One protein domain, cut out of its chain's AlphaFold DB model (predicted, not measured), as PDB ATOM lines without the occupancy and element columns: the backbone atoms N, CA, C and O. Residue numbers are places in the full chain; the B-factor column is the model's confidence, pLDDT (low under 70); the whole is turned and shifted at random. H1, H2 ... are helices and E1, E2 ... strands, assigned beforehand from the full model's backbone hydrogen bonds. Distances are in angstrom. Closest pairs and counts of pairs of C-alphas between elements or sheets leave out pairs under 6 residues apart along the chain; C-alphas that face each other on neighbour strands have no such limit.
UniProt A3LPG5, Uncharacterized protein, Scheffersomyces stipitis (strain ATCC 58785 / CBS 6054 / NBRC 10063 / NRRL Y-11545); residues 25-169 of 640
ATOM      1  N   ASN A  25     153.090  69.201 118.483       86.75
ATOM      2  CA  ASN A  25     153.888  70.340 118.030       86.75
ATOM      3  C   ASN A  25     154.425  71.125 119.220       86.75
ATOM      4  O   ASN A  25     155.607  71.452 119.230       86.75
ATOM      5  N   TYR A  26     153.612  71.321 120.263       89.38
ATOM      6  CA  TYR A  26     154.079  71.933 121.508       89.38
ATOM      7  C   TYR A  26     155.198  71.107 122.145       89.38
ATOM      8  O   TYR A  26     156.233  71.648 122.511       89.38
ATOM      9  N   VAL A  27     155.057  69.779 122.210       89.75
ATOM     10  CA  VAL A  27     156.116  68.908 122.749       89.75
ATOM     11  C   VAL A  27     157.394  68.984 121.909       89.75
ATOM     12  O   VAL A  27     158.491  69.006 122.464       89.75
ATOM     13  N   ASN A  28     157.282  69.019 120.583       88.44
ATOM     14  CA  ASN A  28     158.435  69.144 119.691       88.44
ATOM     15  C   ASN A  28     159.110  70.510 119.836       88.44
ATOM     16  O   ASN A  28     160.333  70.570 119.954       88.44
ATOM     17  N   PHE A  29     158.315  71.578 119.881       88.25
ATOM     18  CA  PHE A  29     158.764  72.938 120.143       88.25
ATOM     19  C   PHE A  29     159.478  73.026 121.492       88.25
ATOM     20  O   PHE A  29     160.625  73.455 121.541       88.25
ATOM     21  N   TYR A  30     158.856  72.528 122.559       89.06
ATOM     22  CA  TYR A  30     159.426  72.492 123.900       89.06
ATOM     23  C   TYR A  30     160.730  71.695 123.930       89.06
ATOM     24  O   TYR A  30     161.740  72.188 124.411       89.06
ATOM     25  N   ASN A  31     160.767  70.490 123.352       88.75
ATOM     26  CA  ASN A  31     161.988  69.683 123.306       88.75
ATOM     27  C   ASN A  31     163.108  70.375 122.530       88.75
ATOM     28  O   ASN A  31     164.264  70.325 122.948       88.75
ATOM     29  N   ARG A  32     162.776  71.025 121.413       89.44
ATOM     30  CA  ARG A  32     163.724  71.834 120.651       89.44
ATOM     31  C   ARG A  32     164.217  73.010 121.486       89.44
ATOM     32  O   ARG A  32     165.422  73.213 121.565       89.44
ATOM     33  N   HIS A  33     163.319  73.733 122.145       86.69
ATOM     34  CA  HIS A  33     163.660  74.860 123.002       86.69
ATOM     35  C   HIS A  33     164.554  74.420 124.165       86.69
ATOM     36  O   HIS A  33     165.599  75.011 124.392       86.69
ATOM     37  N   VAL A  34     164.226  73.320 124.844       85.75
ATOM     38  CA  VAL A  34     165.060  72.700 125.881       85.75
ATOM     39  C   VAL A  34     166.434  72.338 125.319       85.75
ATOM     40  O   VAL A  34     167.449  72.662 125.931       85.75
ATOM     41  N   GLN A  35     166.509  71.715 124.142       86.75
ATOM     42  CA  GLN A  35     167.788  71.383 123.510       86.75
ATOM     43  C   GLN A  35     168.607  72.629 123.177       86.75
ATOM     44  O   GLN A  35     169.788  72.675 123.498       86.75
ATOM     45  N   GLU A  36     168.001  73.646 122.571       84.44
ATOM     46  CA  GLU A  36     168.665  74.902 122.220       84.44
ATOM     47  C   GLU A  36     169.085  75.694 123.462       84.44
ATOM     48  O   GLU A  36     170.154  76.307 123.474       84.44
ATOM     49  N   THR A  37     168.270  75.664 124.515       81.88
ATOM     50  CA  THR A  37     168.549  76.298 125.798       81.88
ATOM     51  C   THR A  37     169.683  75.572 126.495       81.88
ATOM     52  O   THR A  37     170.630  76.217 126.917       81.88
ATOM     53  N   PHE A  38     169.707  74.245 126.569       80.88
ATOM     54  CA  PHE A  38     170.817  73.553 127.227       80.88
ATOM     55  C   PHE A  38     172.046  73.353 126.333       80.88
ATOM     56  O   PHE A  38     173.122  73.095 126.875       80.88
ATOM     57  N   ALA A  39     171.946  73.543 125.018       84.56
ATOM     58  CA  ALA A  39     173.099  73.552 124.132       84.56
ATOM     59  C   ALA A  39     174.016  74.752 124.447       84.56
ATOM     60  O   ALA A  39     173.538  75.877 124.626       84.56
ATOM     61  N   PRO A  40     175.342  74.543 124.524       78.19
ATOM     62  CA  PRO A  40     176.285  75.637 124.698       78.19
ATOM     63  C   PRO A  40     176.267  76.535 123.454       78.19
ATOM     64  O   PRO A  40     176.575  76.088 122.348       78.19
ATOM     65  N   LYS A  41     175.903  77.811 123.629       80.19
ATOM     66  CA  LYS A  41     175.954  78.828 122.568       80.19
ATOM     67  C   LYS A  41     177.253  79.632 122.709       80.19
ATOM     68  O   LYS A  41     177.475  80.274 123.729       80.19
ATOM     69  N   HIS A  42     178.106  79.628 121.685       72.62
ATOM     70  CA  HIS A  42     179.393  80.351 121.666       72.62
ATOM     71  C   HIS A  42     179.306  81.682 120.907       72.62
ATOM     72  O   HIS A  42     180.059  81.921 119.964       72.62
ATOM     73  N   ASN A  43     178.347  82.537 121.267       71.94
ATOM     74  CA  ASN A  43     178.052  83.730 120.464       71.94
ATOM     75  C   ASN A  43     178.522  85.044 121.101       71.94
ATOM     76  O   ASN A  43     178.396  86.102 120.487       71.94
ATOM     77  N   TRP A  44     179.051  85.029 122.326       70.94
ATOM     78  CA  TRP A  44     179.268  86.268 123.076       70.94
ATOM     79  C   TRP A  44     180.665  86.821 122.836       70.94
ATOM     80  O   TRP A  44     181.579  86.656 123.638       70.94
ATOM     81  N   LEU A  45     180.831  87.564 121.742       69.94
ATOM     82  CA  LEU A  45     182.151  87.992 121.287       69.94
ATOM     83  C   LEU A  45     182.862  89.058 122.164       69.94
ATOM     84  O   LEU A  45     183.899  89.599 121.767       69.94
ATOM     85  N   HIS A  46     182.344  89.371 123.352       81.88
ATOM     86  CA  HIS A  46     182.729  90.556 124.121       81.88
ATOM     87  C   HIS A  46     183.712  90.300 125.270       81.88
ATOM     88  O   HIS A  46     184.308  91.254 125.774       81.88
ATOM     89  N   PHE A  47     183.949  89.051 125.688       88.38
ATOM     90  CA  PHE A  47     184.863  88.817 126.809       88.38
ATOM     91  C   PHE A  47     186.335  88.840 126.397       88.38
ATOM     92  O   PHE A  47     186.749  88.349 125.347       88.38
ATOM     93  N   SER A  48     187.158  89.391 127.286       90.00
ATOM     94  CA  SER A  48     188.617  89.290 127.221       90.00
ATOM     95  C   SER A  48     189.109  88.209 128.178       90.00
ATOM     96  O   SER A  48     188.551  88.047 129.266       90.00
ATOM     97  N   ASN A  49     190.190  87.513 127.819       90.56
ATOM     98  CA  ASN A  49     190.867  86.587 128.732       90.56
ATOM     99  C   ASN A  49     191.285  87.329 130.012       90.56
ATOM    100  O   ASN A  49     191.790  88.456 129.940       90.56
ATOM    101  N   SER A  50     191.108  86.696 131.170       92.94
ATOM    102  CA  SER A  50     191.628  87.213 132.438       92.94
ATOM    103  C   SER A  50     192.255  86.121 133.279       92.94
ATOM    104  O   SER A  50     191.865  84.966 133.180       92.94
ATOM    105  N   LYS A  51     193.166  86.498 134.166       92.81
ATOM    106  CA  LYS A  51     193.692  85.625 135.210       92.81
ATOM    107  C   LYS A  51     193.173  86.100 136.563       92.81
ATOM    108  O   LYS A  51     193.270  87.290 136.868       92.81
ATOM    109  N   LEU A  52     192.573  85.189 137.320       93.44
ATOM    110  CA  LEU A  52     192.088  85.430 138.673       93.44
ATOM    111  C   LEU A  52     193.132  84.919 139.661       93.44
ATOM    112  O   LEU A  52     193.451  83.736 139.667       93.44
ATOM    113  N   THR A  53     193.677  85.813 140.474       91.38
ATOM    114  CA  THR A  53     194.608  85.444 141.554       91.38
ATOM    115  C   THR A  53     193.852  84.975 142.794       91.38
ATOM    116  O   THR A  53     192.690  85.337 142.976       91.38
ATOM    117  N   HIS A  54     194.518  84.220 143.675       86.50
ATOM    118  CA  HIS A  54     193.937  83.781 144.955       86.50
ATOM    119  C   HIS A  54     193.518  84.955 145.859       86.50
ATOM    120  O   HIS A  54     192.584  84.822 146.638       86.50
ATOM    121  N   ASP A  55     194.129  86.131 145.681       86.56
ATOM    122  CA  ASP A  55     193.765  87.373 146.379       86.56
ATOM    123  C   ASP A  55     192.474  88.028 145.840       86.56
ATOM    124  O   ASP A  55     192.129  89.148 146.225       86.56
ATOM    125  N   GLY A  56     191.797  87.413 144.864       86.62
ATOM    126  CA  GLY A  56     190.612  87.982 144.220       86.62
ATOM    127  C   GLY A  56     190.915  89.169 143.297       86.62
ATOM    128  O   GLY A  56     190.015  89.940 142.960       86.62
ATOM    129  N   LYS A  57     192.173  89.358 142.872       88.88
ATOM    130  CA  LYS A  57     192.532  90.369 141.859       88.88
ATOM    131  C   LYS A  57     192.434  89.776 140.459       88.88
ATOM    132  O   LYS A  57     192.897  88.659 140.213       88.88
ATOM    133  N   VAL A  58     191.869  90.561 139.544       90.62
ATOM    134  CA  VAL A  58     191.669  90.201 138.136       90.62
ATOM    135  C   VAL A  58     192.694  90.916 137.282       90.62
ATOM    136  O   VAL A  58     192.804  92.140 137.334       90.62
ATOM    137  N   TYR A  59     193.383  90.157 136.446       88.06
ATOM    138  CA  TYR A  59     194.320  90.684 135.467       88.06
ATOM    139  C   TYR A  59     193.796  90.390 134.068       88.06
ATOM    140  O   TYR A  59     193.707  89.229 133.670       88.06
ATOM    141  N   TYR A  60     193.424  91.421 133.314       86.44
ATOM    142  CA  TYR A  60     193.022  91.259 131.918       86.44
ATOM    143  C   TYR A  60     194.253  91.103 131.030       86.44
ATOM    144  O   TYR A  60     195.265  91.762 131.239       86.44
ATOM    145  N   SER A  61     194.169  90.257 130.003       78.19
ATOM    146  CA  SER A  61     195.313  89.943 129.128       78.19
ATOM    147  C   SER A  61     195.944  91.180 128.457       78.19
ATOM    148  O   SER A  61     197.151  91.211 128.213       78.19
ATOM    149  N   ARG A  62     195.150  92.233 128.204       74.50
ATOM    150  CA  ARG A  62     195.631  93.502 127.633       74.50
ATOM    151  C   ARG A  62     196.471  94.285 128.647       74.50
ATOM    152  O   ARG A  62     197.637  94.559 128.374       74.50
ATOM    153  N   ASP A  63     195.924  94.497 129.840       65.50
ATOM    154  CA  ASP A  63     196.601  95.178 130.953       65.50
ATOM    155  C   ASP A  63     197.823  94.395 131.444       65.50
ATOM    156  O   ASP A  63     198.812  94.970 131.895       65.50
ATOM    157  N   PHE A  64     197.792  93.068 131.310       63.31
ATOM    158  CA  PHE A  64     198.891  92.203 131.712       63.31
ATOM    159  C   PHE A  64     200.139  92.416 130.849       63.31
ATOM    160  O   PHE A  64     201.246  92.448 131.377       63.31
ATOM    161  N   ARG A  65     199.995  92.642 129.532       67.69
ATOM    162  CA  ARG A  65     201.146  92.978 128.669       67.69
ATOM    163  C   ARG A  65     201.791  94.302 129.061       67.69
ATOM    164  O   ARG A  65     203.007  94.444 128.925       67.69
ATOM    165  N   ASP A  66     200.988  95.259 129.510       73.44
ATOM    166  CA  ASP A  66     201.469  96.575 129.916       73.44
ATOM    167  C   ASP A  66     202.104  96.521 131.317       73.44
ATOM    168  O   ASP A  66     203.161  97.112 131.528       73.44
ATOM    169  N   GLN A  67     201.565  95.714 132.239       68.00
ATOM    170  CA  GLN A  67     202.195  95.446 133.538       68.00
ATOM    171  C   GLN A  67     203.499  94.651 133.419       68.00
ATOM    172  O   GLN A  67     204.469  95.017 134.079       68.00
ATOM    173  N   ILE A  68     203.581  93.638 132.543       68.06
ATOM    174  CA  ILE A  68     204.858  92.967 132.238       68.06
ATOM    175  C   ILE A  68     205.862  93.993 131.710       68.06
ATOM    176  O   ILE A  68     207.013  93.994 132.140       68.06
ATOM    177  N   ARG A  69     205.451  94.885 130.796       75.38
ATOM    178  CA  ARG A  69     206.338  95.949 130.297       75.38
ATOM    179  C   ARG A  69     206.810  96.873 131.421       75.38
ATOM    180  O   ARG A  69     207.994  97.190 131.459       75.38
ATOM    181  N   ALA A  70     205.934  97.254 132.350       77.38
ATOM    182  CA  ALA A  70     206.298  98.081 133.501       77.38
ATOM    183  C   ALA A  70     207.224  97.352 134.499       77.38
ATOM    184  O   ALA A  70     208.143  97.965 135.040       77.38
ATOM    185  N   MET A  71     207.026  96.049 134.725       72.12
ATOM    186  CA  MET A  71     207.906  95.228 135.568       72.12
ATOM    187  C   MET A  71     209.283  95.039 134.930       72.12
ATOM    188  O   MET A  71     210.289  95.245 135.601       72.12
ATOM    189  N   LYS A  72     209.343  94.785 133.618       69.94
ATOM    190  CA  LYS A  72     210.598  94.732 132.849       69.94
ATOM    191  C   LYS A  72     211.386  96.042 132.852       69.94
ATOM    192  O   LYS A  72     212.584  96.025 132.617       69.94
ATOM    193  N   GLN A  73     210.729  97.180 133.070       78.44
ATOM    194  CA  GLN A  73     211.427  98.460 133.233       78.44
ATOM    195  C   GLN A  73     212.017  98.635 134.637       78.44
ATOM    196  O   GLN A  73     212.954  99.410 134.802       78.44
ATOM    197  N   LYS A  74     211.475  97.944 135.648       77.06
ATOM    198  CA  LYS A  74     211.949  98.020 137.039       77.06
ATOM    199  C   LYS A  74     212.991  96.963 137.375       77.06
ATOM    200  O   LYS A  74     213.900  97.243 138.147       77.06
ATOM    201  N   GLU A  75     212.866  95.772 136.807       69.06
ATOM    202  CA  GLU A  75     213.841  94.703 136.960       69.06
ATOM    203  C   GLU A  75     214.667  94.611 135.679       69.06
ATOM    204  O   GLU A  75     214.117  94.494 134.589       69.06
ATOM    205  N   HIS A  76     215.993  94.684 135.808       72.12
ATOM    206  CA  HIS A  76     216.971  94.651 134.715       72.12
ATOM    207  C   HIS A  76     217.061  93.234 134.097       72.12
ATOM    208  O   HIS A  76     218.112  92.598 134.109       72.12
ATOM    209  N   VAL A  77     215.929  92.698 133.631       62.41
ATOM    210  CA  VAL A  77     215.764  91.313 133.177       62.41
ATOM    211  C   VAL A  77     216.168  91.189 131.712       62.41
ATOM    212  O   VAL A  77     215.772  91.998 130.871       62.41
ATOM    213  N   ASP A  78     216.952  90.151 131.426       71.88
ATOM    214  CA  ASP A  78     217.470  89.805 130.104       71.88
ATOM    215  C   ASP A  78     216.345  89.780 129.039       71.88
ATOM    216  O   ASP A  78     215.366  89.035 129.190       71.88
ATOM    217  N   PRO A  79     216.443  90.584 127.960       68.25
ATOM    218  CA  PRO A  79     215.432  90.649 126.905       68.25
ATOM    219  C   PRO A  79     215.215  89.325 126.156       68.25
ATOM    220  O   PRO A  79     214.193  89.202 125.480       68.25
ATOM    221  N   ASN A  80     216.111  88.340 126.305       73.75
ATOM    222  CA  ASN A  80     215.978  87.012 125.702       73.75
ATOM    223  C   ASN A  80     215.259  85.975 126.583       73.75
ATOM    224  O   ASN A  80     215.069  84.843 126.145       73.75
ATOM    225  N   SER A  81     214.836  86.323 127.803       66.88
ATOM    226  CA  SER A  81     214.015  85.425 128.623       66.88
ATOM    227  C   SER A  81     212.599  85.314 128.039       66.88
ATOM    228  O   SER A  81     211.883  86.315 127.915       66.88
ATOM    229  N   ASP A  82     212.200  84.095 127.658       67.94
ATOM    230  CA  ASP A  82     210.906  83.785 127.050       67.94
ATOM    231  C   ASP A  82     209.740  84.375 127.859       67.94
ATOM    232  O   ASP A  82     209.401  83.920 128.957       67.94
ATOM    233  N   ASN A  83     209.064  85.366 127.266       60.03
ATOM    234  CA  ASN A  83     207.917  86.092 127.834       60.03
ATOM    235  C   ASN A  83     206.761  85.192 128.306       60.03
ATOM    236  O   ASN A  83     205.867  85.659 129.011       60.03
ATOM    237  N   LYS A  84     206.749  83.922 127.892       65.81
ATOM    238  CA  LYS A  84     205.727  82.940 128.250       65.81
ATOM    239  C   LYS A  84     205.832  82.496 129.719       65.81
ATOM    240  O   LYS A  84     204.798  82.318 130.357       65.81
ATOM    241  N   SER A  85     207.045  82.438 130.279       64.62
ATOM    242  CA  SER A  85     207.285  81.931 131.643       64.62
ATOM    243  C   SER A  85     206.686  82.820 132.743       64.62
ATOM    244  O   SER A  85     206.130  82.326 133.718       64.62
ATOM    245  N   LEU A  86     206.706  84.147 132.574       65.38
ATOM    246  CA  LEU A  86     206.169  85.079 133.577       65.38
ATOM    247  C   LEU A  86     204.643  84.986 133.729       65.38
ATOM    248  O   LEU A  86     204.119  85.176 134.827       65.38
ATOM    249  N   LEU A  87     203.920  84.677 132.645       63.22
ATOM    250  CA  LEU A  87     202.469  84.476 132.700       63.22
ATOM    251  C   LEU A  87     202.121  83.169 133.427       63.22
ATOM    252  O   LEU A  87     201.137  83.133 134.170       63.22
ATOM    253  N   GLU A  88     202.928  82.127 133.233       70.69
ATOM    254  CA  GLU A  88     202.786  80.832 133.905       70.69
ATOM    255  C   GLU A  88     203.123  80.930 135.403       70.69
ATOM    256  O   GLU A  88     202.413  80.347 136.217       70.69
ATOM    257  N   ASN A  89     204.088  81.773 135.786       77.44
ATOM    258  CA  ASN A  89     204.562  81.881 137.172       77.44
ATOM    259  C   ASN A  89     203.672  82.704 138.117       77.44
ATOM    260  O   ASN A  89     203.841  82.634 139.334       77.44
ATOM    261  N   CYS A  90     202.738  83.513 137.609       77.12
ATOM    262  CA  CYS A  90     201.825  84.246 138.488       77.12
ATOM    263  C   CYS A  90     200.791  83.263 139.080       77.12
ATOM    264  O   CYS A  90     200.126  82.577 138.304       77.12
ATOM    265  N   PRO A  91     200.616  83.154 140.406       86.12
ATOM    266  CA  PRO A  91     199.660  82.213 140.982       86.12
ATOM    267  C   PRO A  91     198.219  82.619 140.636       86.12
ATOM    268  O   PRO A  91     197.867  83.798 140.697       86.12
ATOM    269  N   GLY A  92     197.383  81.656 140.250       89.88
ATOM    270  CA  GLY A  92     195.965  81.881 139.967       89.88
ATOM    271  C   GLY A  92     195.442  81.181 138.716       89.88
ATOM    272  O   GLY A  92     196.195  80.631 137.910       89.88
ATOM    273  N   THR A  93     194.132  81.265 138.532       94.25
ATOM    274  CA  THR A  93     193.384  80.540 137.508       94.25
ATOM    275  C   THR A  93     193.185  81.396 136.265       94.25
ATOM    276  O   THR A  93     192.657  82.513 136.321       94.25
ATOM    277  N   LEU A  94     193.586  80.872 135.108       94.06
ATOM    278  CA  LEU A  94     193.308  81.502 133.821       94.06
ATOM    279  C   LEU A  94     191.849  81.251 133.423       94.06
ATOM    280  O   LEU A  94     191.435  80.106 133.296       94.06
ATOM    281  N   TRP A  95     191.105  82.323 133.177       95.25
ATOM    282  CA  TRP A  95     189.763  82.323 132.608       95.25
ATOM    283  C   TRP A  95     189.826  82.830 131.174       95.25
ATOM    284  O   TRP A  95     189.928  84.039 130.908       95.25
ATOM    285  N   THR A  96     189.790  81.893 130.237       93.19
ATOM    286  CA  THR A  96     189.696  82.204 128.816       93.19
ATOM    287  C   THR A  96     188.348  82.840 128.499       93.19
ATOM    288  O   THR A  96     187.369  82.715 129.233       93.19
ATOM    289  N   ARG A  97     188.291  83.546 127.374       92.25
ATOM    290  CA  ARG A  97     187.057  84.105 126.836       92.25
ATOM    291  C   ARG A  97     185.975  83.035 126.685       92.25
ATOM    292  O   ARG A  97     184.890  83.234 127.206       92.25
ATOM    293  N   ALA A  98     186.295  81.906 126.051       91.81
ATOM    294  CA  ALA A  98     185.336  80.826 125.827       91.81
ATOM    295  C   ALA A  98     184.787  80.257 127.145       91.81
ATOM    296  O   ALA A  98     183.583  80.058 127.268       91.81
ATOM    297  N   GLU A  99     185.637  80.064 128.159       94.75
ATOM    298  CA  GLU A  99     185.187  79.604 129.483       94.75
ATOM    299  C   GLU A  99     184.266  80.614 130.166       94.75
ATOM    300  O   GLU A  99     183.308  80.218 130.817       94.75
ATOM    301  N   LYS A 100     184.514  81.918 130.010       95.06
ATOM    302  CA  LYS A 100     183.610  82.945 130.543       95.06
ATOM    303  C   LYS A 100     182.261  82.929 129.845       95.06
ATOM    304  O   LYS A 100     181.250  83.043 130.523       95.06
ATOM    305  N   GLU A 101     182.243  82.782 128.522       92.75
ATOM    306  CA  GLU A 101     180.995  82.653 127.760       92.75
ATOM    307  C   GLU A 101     180.185  81.459 128.271       92.75
ATOM    308  O   GLU A 101     179.024  81.625 128.631       92.75
ATOM    309  N   ILE A 102     180.822  80.291 128.409       93.25
ATOM    310  CA  ILE A 102     180.184  79.091 128.965       93.25
ATOM    311  C   ILE A 102     179.728  79.328 130.409       93.25
ATOM    312  O   ILE A 102     178.638  78.906 130.770       93.25
ATOM    313  N   PHE A 103     180.531  80.000 131.238       95.25
ATOM    314  CA  PHE A 103     180.174  80.302 132.623       95.25
ATOM    315  C   PHE A 103     178.941  81.196 132.716       95.25
ATOM    316  O   PHE A 103     178.032  80.867 133.466       95.25
ATOM    317  N   PHE A 104     178.880  82.299 131.969       93.44
ATOM    318  CA  PHE A 104     177.725  83.200 132.007       93.44
ATOM    319  C   PHE A 104     176.479  82.565 131.383       93.44
ATOM    320  O   PHE A 104     175.386  82.754 131.909       93.44
ATOM    321  N   ASP A 105     176.644  81.781 130.317       91.88
ATOM    322  CA  ASP A 105     175.568  80.987 129.716       91.88
ATOM    323  C   ASP A 105     175.048  79.908 130.679       91.88
ATOM    324  O   ASP A 105     173.848  79.675 130.785       91.88
ATOM    325  N   ALA A 106     175.944  79.254 131.417       92.62
ATOM    326  CA  ALA A 106     175.568  78.293 132.440       92.62
ATOM    327  C   ALA A 106     174.931  78.986 133.645       92.62
ATOM    328  O   ALA A 106     173.954  78.469 134.155       92.62
ATOM    329  N   LEU A 107     175.428  80.149 134.071       93.56
ATOM    330  CA  LEU A 107     174.905  80.901 135.213       93.56
ATOM    331  C   LEU A 107     173.509  81.480 134.946       93.56
ATOM    332  O   LEU A 107     172.710  81.600 135.871       93.56
ATOM    333  N   SER A 108     173.201  81.847 133.698       88.88
ATOM    334  CA  SER A 108     171.863  82.327 133.330       88.88
ATOM    335  C   SER A 108     170.818  81.209 133.316       88.88
ATOM    336  O   SER A 108     169.648  81.469 133.572       88.88
ATOM    337  N   LYS A 109     171.235  79.965 133.048       88.25
ATOM    338  CA  LYS A 109     170.352  78.786 132.958       88.25
ATOM    339  C   LYS A 109     170.288  77.995 134.260       88.25
ATOM    340  O   LYS A 109     169.248  77.477 134.651       88.25
ATOM    341  N   CYS A 110     171.430  77.879 134.917       88.12
ATOM    342  CA  CYS A 110     171.639  77.197 136.174       88.12
ATOM    343  C   CYS A 110     171.989  78.271 137.202       88.12
ATOM    344  O   CYS A 110     173.057  78.873 137.136       88.12
ATOM    345  N   SER A 111     171.104  78.504 138.171       90.69
ATOM    346  CA  SER A 111     171.440  79.347 139.321       90.69
ATOM    347  C   SER A 111     172.745  78.875 139.980       90.69
ATOM    348  O   SER A 111     173.082  77.689 139.927       90.69
ATOM    349  N   ILE A 112     173.456  79.790 140.649       93.44
ATOM    350  CA  ILE A 112     174.736  79.515 141.319       93.44
ATOM    351  C   ILE A 112     174.663  78.347 142.312       93.44
ATOM    352  O   ILE A 112     175.679  77.735 142.599       93.44
ATOM    353  N   HIS A 113     173.474  77.989 142.801       93.81
ATOM    354  CA  HIS A 113     173.265  76.840 143.685       93.81
ATOM    355  C   HIS A 113     173.540  75.479 143.025       93.81
ATOM    356  O   HIS A 113     173.698  74.491 143.728       93.81
ATOM    357  N   ARG A 114     173.595  75.406 141.687       94.88
ATOM    358  CA  ARG A 114     173.865  74.170 140.933       94.88
ATOM    359  C   ARG A 114     175.264  74.194 140.320       94.88
ATOM    360  O   ARG A 114     175.421  74.080 139.103       94.88
ATOM    361  N   ILE A 115     176.270  74.373 141.173       96.31
ATOM    362  CA  ILE A 115     177.682  74.511 140.777       96.31
ATOM    363  C   ILE A 115     178.142  73.287 139.989       96.31
ATOM    364  O   ILE A 115     178.794  73.450 138.964       96.31
ATOM    365  N   ASP A 116     177.711  72.092 140.383       96.31
ATOM    366  CA  ASP A 116     178.061  70.823 139.739       96.31
ATOM    367  C   ASP A 116     177.695  70.820 138.245       96.31
ATOM    368  O   ASP A 116     178.461  70.363 137.395       96.31
ATOM    369  N   LEU A 117     176.543  71.403 137.885       93.94
ATOM    370  CA  LEU A 117     176.106  71.519 136.488       93.94
ATOM    371  C   LEU A 117     176.924  72.555 135.711       93.94
ATOM    372  O   LEU A 117     177.168  72.379 134.515       93.94
ATOM    373  N   ILE A 118     177.338  73.637 136.374       95.44
ATOM    374  CA  ILE A 118     178.220  74.651 135.784       95.44
ATOM    375  C   ILE A 118     179.609  74.039 135.553       95.44
ATOM    376  O   ILE A 118     180.183  74.199 134.475       95.44
ATOM    377  N   GLN A 119     180.116  73.276 136.522       96.50
ATOM    378  CA  GLN A 119     181.390  72.571 136.440       96.50
ATOM    379  C   GLN A 119     181.378  71.497 135.351       96.50
ATOM    380  O   GLN A 119     182.333  71.397 134.584       96.50
ATOM    381  N   PHE A 120     180.278  70.754 135.201       94.81
ATOM    382  CA  PHE A 120     180.119  69.780 134.120       94.81
ATOM    383  C   PHE A 120     180.326  70.411 132.729       94.81
ATOM    384  O   PHE A 120     180.866  69.775 131.825       94.81
ATOM    385  N   ARG A 121     179.950  71.687 132.559       93.81
ATOM    386  CA  ARG A 121     180.179  72.456 131.321       93.81
ATOM    387  C   ARG A 121     181.582  73.063 131.224       93.81
ATOM    388  O   ARG A 121     182.010  73.429 130.132       93.81
ATOM    389  N   LEU A 122     182.299  73.160 132.340       95.38
ATOM    390  CA  LEU A 122     183.636  73.739 132.469       95.38
ATOM    391  C   LEU A 122     184.619  72.715 133.061       95.38
ATOM    392  O   LEU A 122     185.160  72.943 134.141       95.38
ATOM    393  N   PRO A 123     184.924  71.607 132.358       93.94
ATOM    394  CA  PRO A 123     185.729  70.515 132.917       93.94
ATOM    395  C   PRO A 123     187.165  70.922 133.292       93.94
ATOM    396  O   PRO A 123     187.825  70.225 134.056       93.94
ATOM    397  N   GLY A 124     187.665  72.048 132.770       94.88
ATOM    398  CA  GLY A 124     188.973  72.616 133.118       94.88
ATOM    399  C   GLY A 124     188.967  73.541 134.339       94.88
ATOM    400  O   GLY A 124     189.977  74.199 134.596       94.88
ATOM    401  N   LYS A 125     187.837  73.659 135.044       97.25
ATOM    402  CA  LYS A 125     187.671  74.511 136.224       97.25
ATOM    403  C   LYS A 125     187.112  73.692 137.380       97.25
ATOM    404  O   LYS A 125     186.182  72.906 137.222       97.25
ATOM    405  N   SER A 126     187.688  73.885 138.556       96.75
ATOM    406  CA  SER A 126     187.168  73.329 139.803       96.75
ATOM    407  C   SER A 126     185.981  74.145 140.323       96.75
ATOM    408  O   SER A 126     185.857  75.336 140.031       96.75
ATOM    409  N   GLU A 127     185.129  73.524 141.138       96.81
ATOM    410  CA  GLU A 127     184.004  74.193 141.811       96.81
ATOM    411  C   GLU A 127     184.456  75.434 142.598       96.81
ATOM    412  O   GLU A 127     183.834  76.491 142.509       96.81
ATOM    413  N   LEU A 128     185.591  75.341 143.301       95.75
ATOM    414  CA  LEU A 128     186.164  76.453 144.065       95.75
ATOM    415  C   LEU A 128     186.584  77.626 143.172       95.75
ATOM    416  O   LEU A 128     186.397  78.780 143.547       95.75
ATOM    417  N   GLU A 129     187.131  77.361 141.985       95.94
ATOM    418  CA  GLU A 129     187.496  78.419 141.034       95.94
ATOM    419  C   GLU A 129     186.261  79.105 140.450       95.94
ATOM    420  O   GLU A 129     186.270  80.322 140.255       95.94
ATOM    421  N   ILE A 130     185.203  78.332 140.184       96.81
ATOM    422  CA  ILE A 130     183.905  78.832 139.714       96.81
ATOM    423  C   ILE A 130     183.278  79.736 140.785       96.81
ATOM    424  O   ILE A 130     182.876  80.858 140.475       96.81
ATOM    425  N   LEU A 131     183.271  79.297 142.047       96.44
ATOM    426  CA  LEU A 131     182.806  80.092 143.187       96.44
ATOM    427  C   LEU A 131     183.631  81.360 143.387       96.44
ATOM    428  O   LEU A 131     183.068  82.445 143.485       96.44
ATOM    429  N   ALA A 132     184.961  81.255 143.361       95.50
ATOM    430  CA  ALA A 132     185.838  82.414 143.487       95.50
ATOM    431  C   ALA A 132     185.587  83.441 142.371       95.50
ATOM    432  O   ALA A 132     185.609  84.652 142.612       95.50
ATOM    433  N   TYR A 133     185.319  82.977 141.144       96.25
ATOM    434  CA  TYR A 133     184.952  83.854 140.035       96.25
ATOM    435  C   TYR A 133     183.573  84.497 140.234       96.25
ATOM    436  O   TYR A 133     183.409  85.690 139.969       96.25
ATOM    437  N   TYR A 134     182.598  83.754 140.758       96.31
ATOM    438  CA  TYR A 134     181.281  84.289 141.099       96.31
ATOM    439  C   TYR A 134     181.342  85.339 142.220       96.31
ATOM    440  O   TYR A 134     180.797  86.433 142.068       96.31
ATOM    441  N   ASP A 135     182.055  85.066 143.311       95.44
ATOM    442  CA  ASP A 135     182.206  85.989 144.441       95.44
ATOM    443  C   ASP A 135     182.909  87.280 144.029       95.44
ATOM    444  O   ASP A 135     182.521  88.378 144.437       95.44
ATOM    445  N   LEU A 136     183.897  87.170 143.144       94.69
ATOM    446  CA  LEU A 136     184.525  88.315 142.505       94.69
ATOM    447  C   LEU A 136     183.500  89.168 141.738       94.69
ATOM    448  O   LEU A 136     183.509  90.397 141.871       94.69
ATOM    449  N   LEU A 137     182.632  88.550 140.930       92.81
ATOM    450  CA  LEU A 137     181.586  89.261 140.187       92.81
ATOM    451  C   LEU A 137     180.583  89.917 141.138       92.81
ATOM    452  O   LEU A 137     180.245  91.088 140.957       92.81
ATOM    453  N   LYS A 138     180.172  89.210 142.195       93.81
ATOM    454  CA  LYS A 138     179.280  89.720 143.243       93.81
ATOM    455  C   LYS A 138     179.893  90.919 143.968       93.81
ATOM    456  O   LYS A 138     179.237  91.952 144.108       93.81
ATOM    457  N   ALA A 139     181.165  90.839 144.352       92.62
ATOM    458  CA  ALA A 139     181.897  91.947 144.957       92.62
ATOM    459  C   ALA A 139     182.063  93.123 143.978       92.62
ATOM    460  O   ALA A 139     181.952  94.285 144.372       92.62
ATOM    461  N   GLY A 140     182.304  92.844 142.694       88.69
ATOM    462  CA  GLY A 140     182.352  93.846 141.629       88.69
ATOM    463  C   GLY A 140     181.019  94.578 141.460       88.69
ATOM    464  O   GLY A 140     180.997  95.810 141.415       88.69
ATOM    465  N   LEU A 141     179.912  93.833 141.459       88.19
ATOM    466  CA  LEU A 141     178.553  94.360 141.392       88.19
ATOM    467  C   LEU A 141     178.226  95.210 142.621       88.19
ATOM    468  O   LEU A 141     177.745  96.332 142.485       88.19
ATOM    469  N   GLN A 142     178.545  94.725 143.822       88.69
ATOM    470  CA  GLN A 142     178.370  95.486 145.058       88.69
ATOM    471  C   GLN A 142     179.195  96.773 145.053       88.69
ATOM    472  O   GLN A 142     178.671  97.816 145.426       88.69
ATOM    473  N   LYS A 143     180.446  96.745 144.575       86.81
ATOM    474  CA  LYS A 143     181.277  97.950 144.398       86.81
ATOM    475  C   LYS A 143     180.696  98.909 143.362       86.81
ATOM    476  O   LYS A 143     180.830 100.120 143.509       86.81
ATOM    477  N   ALA A 144     180.085  98.395 142.298       83.56
ATOM    478  CA  ALA A 144     179.425  99.218 141.291       83.56
ATOM    479  C   ALA A 144     178.161  99.886 141.858       83.56
ATOM    480  O   ALA A 144     177.978 101.082 141.654       83.56
ATOM    481  N   ARG A 145     177.365  99.153 142.650       82.06
ATOM    482  CA  ARG A 145     176.191  99.669 143.374       82.06
ATOM    483  C   ARG A 145     176.571 100.648 144.492       82.06
ATOM    484  O   ARG A 145     175.897 101.652 144.696       82.06
ATOM    485  N   SER A 146     177.657 100.378 145.220       80.00
ATOM    486  CA  SER A 146     178.100 101.169 146.375       80.00
ATOM    487  C   SER A 146     178.916 102.403 146.010       80.00
ATOM    488  O   SER A 146     179.150 103.238 146.888       80.00
ATOM    489  N   LYS A 147     179.304 102.574 144.737       72.62
ATOM    490  CA  LYS A 147     179.734 103.866 144.176       72.62
ATOM    491  C   LYS A 147     178.532 104.817 144.160       72.62
ATOM    492  O   LYS A 147     178.022 105.203 143.114       72.62
ATOM    493  N   LYS A 148     178.087 105.175 145.363       61.94
ATOM    494  CA  LYS A 148     177.058 106.158 145.652       61.94
ATOM    495  C   LYS A 148     177.475 107.496 145.055       61.94
ATOM    496  O   LYS A 148     178.665 107.780 144.876       61.94
ATOM    497  N   ARG A 149     176.457 108.304 144.763       64.94
ATOM    498  CA  ARG A 149     176.557 109.702 144.341       64.94
ATOM    499  C   ARG A 149     177.653 110.383 145.156       64.94
ATOM    500  O   ARG A 149     177.572 110.439 146.384       64.94
ATOM    501  N   LYS A 150     178.712 110.842 144.489       71.19
ATOM    502  CA  LYS A 150     179.712 111.656 145.180       71.19
ATOM    503  C   LYS A 150     179.033 112.984 145.475       71.19
ATOM    504  O   LYS A 150     178.581 113.661 144.556       71.19
ATOM    505  N   THR A 151     178.918 113.291 146.759       78.81
ATOM    506  CA  THR A 151     178.437 114.595 147.197       78.81
ATOM    507  C   THR A 151     179.644 115.512 147.230       78.81
ATOM    508  O   THR A 151     180.642 115.190 147.875       78.81
ATOM    509  N   TYR A 152     179.581 116.588 146.462       83.75
ATOM    510  CA  TYR A 152     180.596 117.624 146.459       83.75
ATOM    511  C   TYR A 152     180.032 118.813 147.224       83.75
ATOM    512  O   TYR A 152     178.965 119.326 146.876       83.75
ATOM    513  N   ASP A 153     180.742 119.213 148.271       90.50
ATOM    514  CA  ASP A 153     180.466 120.455 148.976       90.50
ATOM    515  C   ASP A 153     181.051 121.603 148.142       90.50
ATOM    516  O   ASP A 153     182.193 121.531 147.680       90.50
ATOM    517  N   TYR A 154     180.256 122.638 147.899       90.31
ATOM    518  CA  TYR A 154     180.666 123.838 147.177       90.31
ATOM    519  C   TYR A 154     179.964 125.056 147.770       90.31
ATOM    520  O   TYR A 154     178.845 124.960 148.268       90.31
ATOM    521  N   GLU A 155     180.612 126.214 147.733       92.38
ATOM    522  CA  GLU A 155     180.041 127.446 148.272       92.38
ATOM    523  C   GLU A 155     179.462 128.309 147.154       92.38
ATOM    524  O   GLU A 155     180.111 128.563 146.139       92.38
ATOM    525  N   VAL A 156     178.236 128.789 147.357       91.06
ATOM    526  CA  VAL A 156     177.611 129.801 146.500       91.06
ATOM    527  C   VAL A 156     177.228 130.966 147.394       91.06
ATOM    528  O   VAL A 156     176.405 130.810 148.294       91.06
ATOM    529  N   ASN A 157     177.834 132.132 147.163       91.50
ATOM    530  CA  ASN A 157     177.625 133.348 147.963       91.50
ATOM    531  C   ASN A 157     177.925 133.164 149.466       91.50
ATOM    532  O   ASN A 157     177.204 133.687 150.310       91.50
ATOM    533  N   GLY A 158     178.959 132.388 149.804       90.88
ATOM    534  CA  GLY A 158     179.346 132.120 151.196       90.88
ATOM    535  C   GLY A 158     178.411 131.168 151.951       90.88
ATOM    536  O   GLY A 158     178.601 130.959 153.145       90.88
ATOM    537  N   GLN A 159     177.413 130.578 151.284       87.81
ATOM    538  CA  GLN A 159     176.599 129.511 151.859       87.81
ATOM    539  C   GLN A 159     177.066 128.144 151.340       87.81
ATOM    540  O   GLN A 159     177.169 127.964 150.118       87.81
ATOM    541  N   PRO A 160     177.315 127.166 152.231       90.44
ATOM    542  CA  PRO A 160     177.674 125.817 151.827       90.44
ATOM    543  C   PRO A 160     176.471 125.134 151.175       90.44
ATOM    544  O   PRO A 160     175.385 125.046 151.750       90.44
ATOM    545  N   ARG A 161     176.666 124.628 149.960       90.94
ATOM    546  CA  ARG A 161     175.708 123.801 149.228       90.94
ATOM    547  C   ARG A 161     176.332 122.453 148.904       90.94
ATOM    548  O   ARG A 161     177.547 122.309 148.804       90.94
ATOM    549  N   LYS A 162     175.476 121.448 148.740       91.94
ATOM    550  CA  LYS A 162     175.873 120.082 148.404       91.94
ATOM    551  C   LYS A 162     175.284 119.717 147.056       91.94
ATOM    552  O   LYS A 162     174.066 119.705 146.912       91.94
ATOM    553  N   ILE A 163     176.132 119.410 146.079       87.69
ATOM    554  CA  ILE A 163     175.692 118.864 144.793       87.69
ATOM    555  C   ILE A 163     175.937 117.362 144.825       87.69
ATOM    556  O   ILE A 163     177.056 116.889 145.043       87.69
ATOM    557  N   GLN A 164     174.870 116.596 144.622       81.12
ATOM    558  CA  GLN A 164     174.974 115.164 144.397       81.12
ATOM    559  C   GLN A 164     175.190 114.942 142.907       81.12
ATOM    560  O   GLN A 164     174.238 114.919 142.133       81.12
ATOM    561  N   LEU A 165     176.442 114.753 142.493       71.31
ATOM    562  CA  LEU A 165     176.692 114.273 141.142       71.31
ATOM    563  C   LEU A 165     176.346 112.785 141.117       71.31
ATOM    564  O   LEU A 165     177.084 111.935 141.638       71.31
ATOM    565  N   THR A 166     175.207 112.465 140.504       59.97
ATOM    566  CA  THR A 166     174.939 111.134 139.972       59.97
ATOM    567  C   THR A 166     176.018 110.858 138.943       59.97
ATOM    568  O   THR A 166     175.954 111.247 137.780       59.97
ATOM    569  N   ARG A 167     177.083 110.179 139.372       61.84
ATOM    570  CA  ARG A 167     177.928 109.492 138.410       61.84
ATOM    571  C   ARG A 167     177.008 108.443 137.814       61.84
ATOM    572  O   ARG A 167     176.769 107.438 138.475       61.84
ATOM    573  N   ASN A 168     176.444 108.720 136.637       55.38
ATOM    574  CA  ASN A 168     175.694 107.724 135.890       55.38
ATOM    575  C   ASN A 168     176.589 106.495 135.846       55.38
ATOM    576  O   ASN A 168     177.656 106.500 135.222       55.38
ATOM    577  N   THR A 169     176.210 105.467 136.595       59.72
ATOM    578  CA  THR A 169     176.787 104.143 136.474       59.72
ATOM    579  C   THR A 169     176.273 103.628 135.143       59.72
ATOM    580  O   THR A 169     175.371 102.805 135.121       59.72
TER     581      THR A 169
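Overview. This is residues 25 to 169 of the 640 residues of an uncharacterized protein of Scheffersomyces stipitis (strain ATCC 58785 / CBS 6054 / NBRC 10063 / NRRL Y-11545) (UniProt A3LPG5). A flat, spread-out shape has a small middle, where the first part of H6 meets both the three-stranded sheet E2 E1 E3, which it only grazes with residues 129 to 136, and H5, which in turn packs on H4, and long extensions run out from it. H6 leads away to the two-stranded hairpin E4 E5, whose tip, residues 155 to 160, sticks out, as do residues 25 to 36 of H1 and residues 69 to 82, of which 69 to 74 belong to H2. The printed part has 145 residues with six named helices and five named strands, in the order H1 E1 E2 H2 H3 E3 H4 H5 H6 E4 E5, and is of the mixed class; both sheets are antiparallel. It is only just extended, close to loose, with a radius of gyration of the C-alphas of 22.2 A, and spans 74 by 54 by 26 A.

Along the chain. Find C-alpha 25 at (153.888, 70.340, 118.030); from there H1, residues 25 to 38, runs 19.5 A. Next come the short strands E1, residues 50 to 52, and E2, residues 58 to 60. H2, residues 61 to 74, covers 20.1 A, and H3 is residues 84 to 89. After E3, residues 93 to 95, look for H4, residues 97 to 109, 18.6 A long, and H5, residues 115 to 121. H6, residues 127 to 146, starts at C-alpha 127 (184.004, 74.193, 141.811) and runs 28.0 A. E4, residues 150 to 156, is 18.3 A long; E5, residues 159 to 165, is 18.6 A long and ends at C-alpha 165 (176.692, 114.273, 141.142).

Arrangement. Begin at the sheet, where E1 is the inner strand. E1 and E2 form a hairpin, with N 51 and O 59 2.8 A apart, within hydrogen-bond range; E1 and E3 are antiparallel, with N 50 and O 95 at 2.9 A. E2, H2 H3 and E3 make a split strand-helix-strand unit, two strands running the same way with E1 between them, its crossover right-handed. H2 only grazes the sheet with residues 61 to 67, and H6 only grazes it with residues 129 to 136. H2 and H3 are near each other, with 5 pairs of C-alphas within 10 A. Residues 102 to 107 of H4 touch H5 at a steep tilt of 49 degrees, opposite ways, the closest C-alphas being those of Ala 106 and Ile 118, 5.6 A apart. Residues 127 to 131 of H6 touch H5, closest at the C-alphas of Gln 119 and Glu 127, 6.2 A, only just about perpendicular at 70.0 degrees. H1 and H4 are close but not clearly touching, the closest C-alphas being those of Phe 38 and Lys 109, 7.8 A apart. In the hairpin E4 and E5, N 154 and O 161 are 2.9 A apart, within hydrogen-bond range. Each O i to N i+4 pair is within that range in H1, H3, H4, H5 and H6; in H2, 9 of 10 are.

Size, cuts and confidence. The C-alphas of Asn 25 and Gly 158, 74.6 A, are the two farthest apart. The printed part has no cut, and the link from H1 to E1, 11 residues, is long. Mean pLDDT of the printed part is 84.2; look for values under 70 in, among others, residues 81 to 87 and 166 to 169.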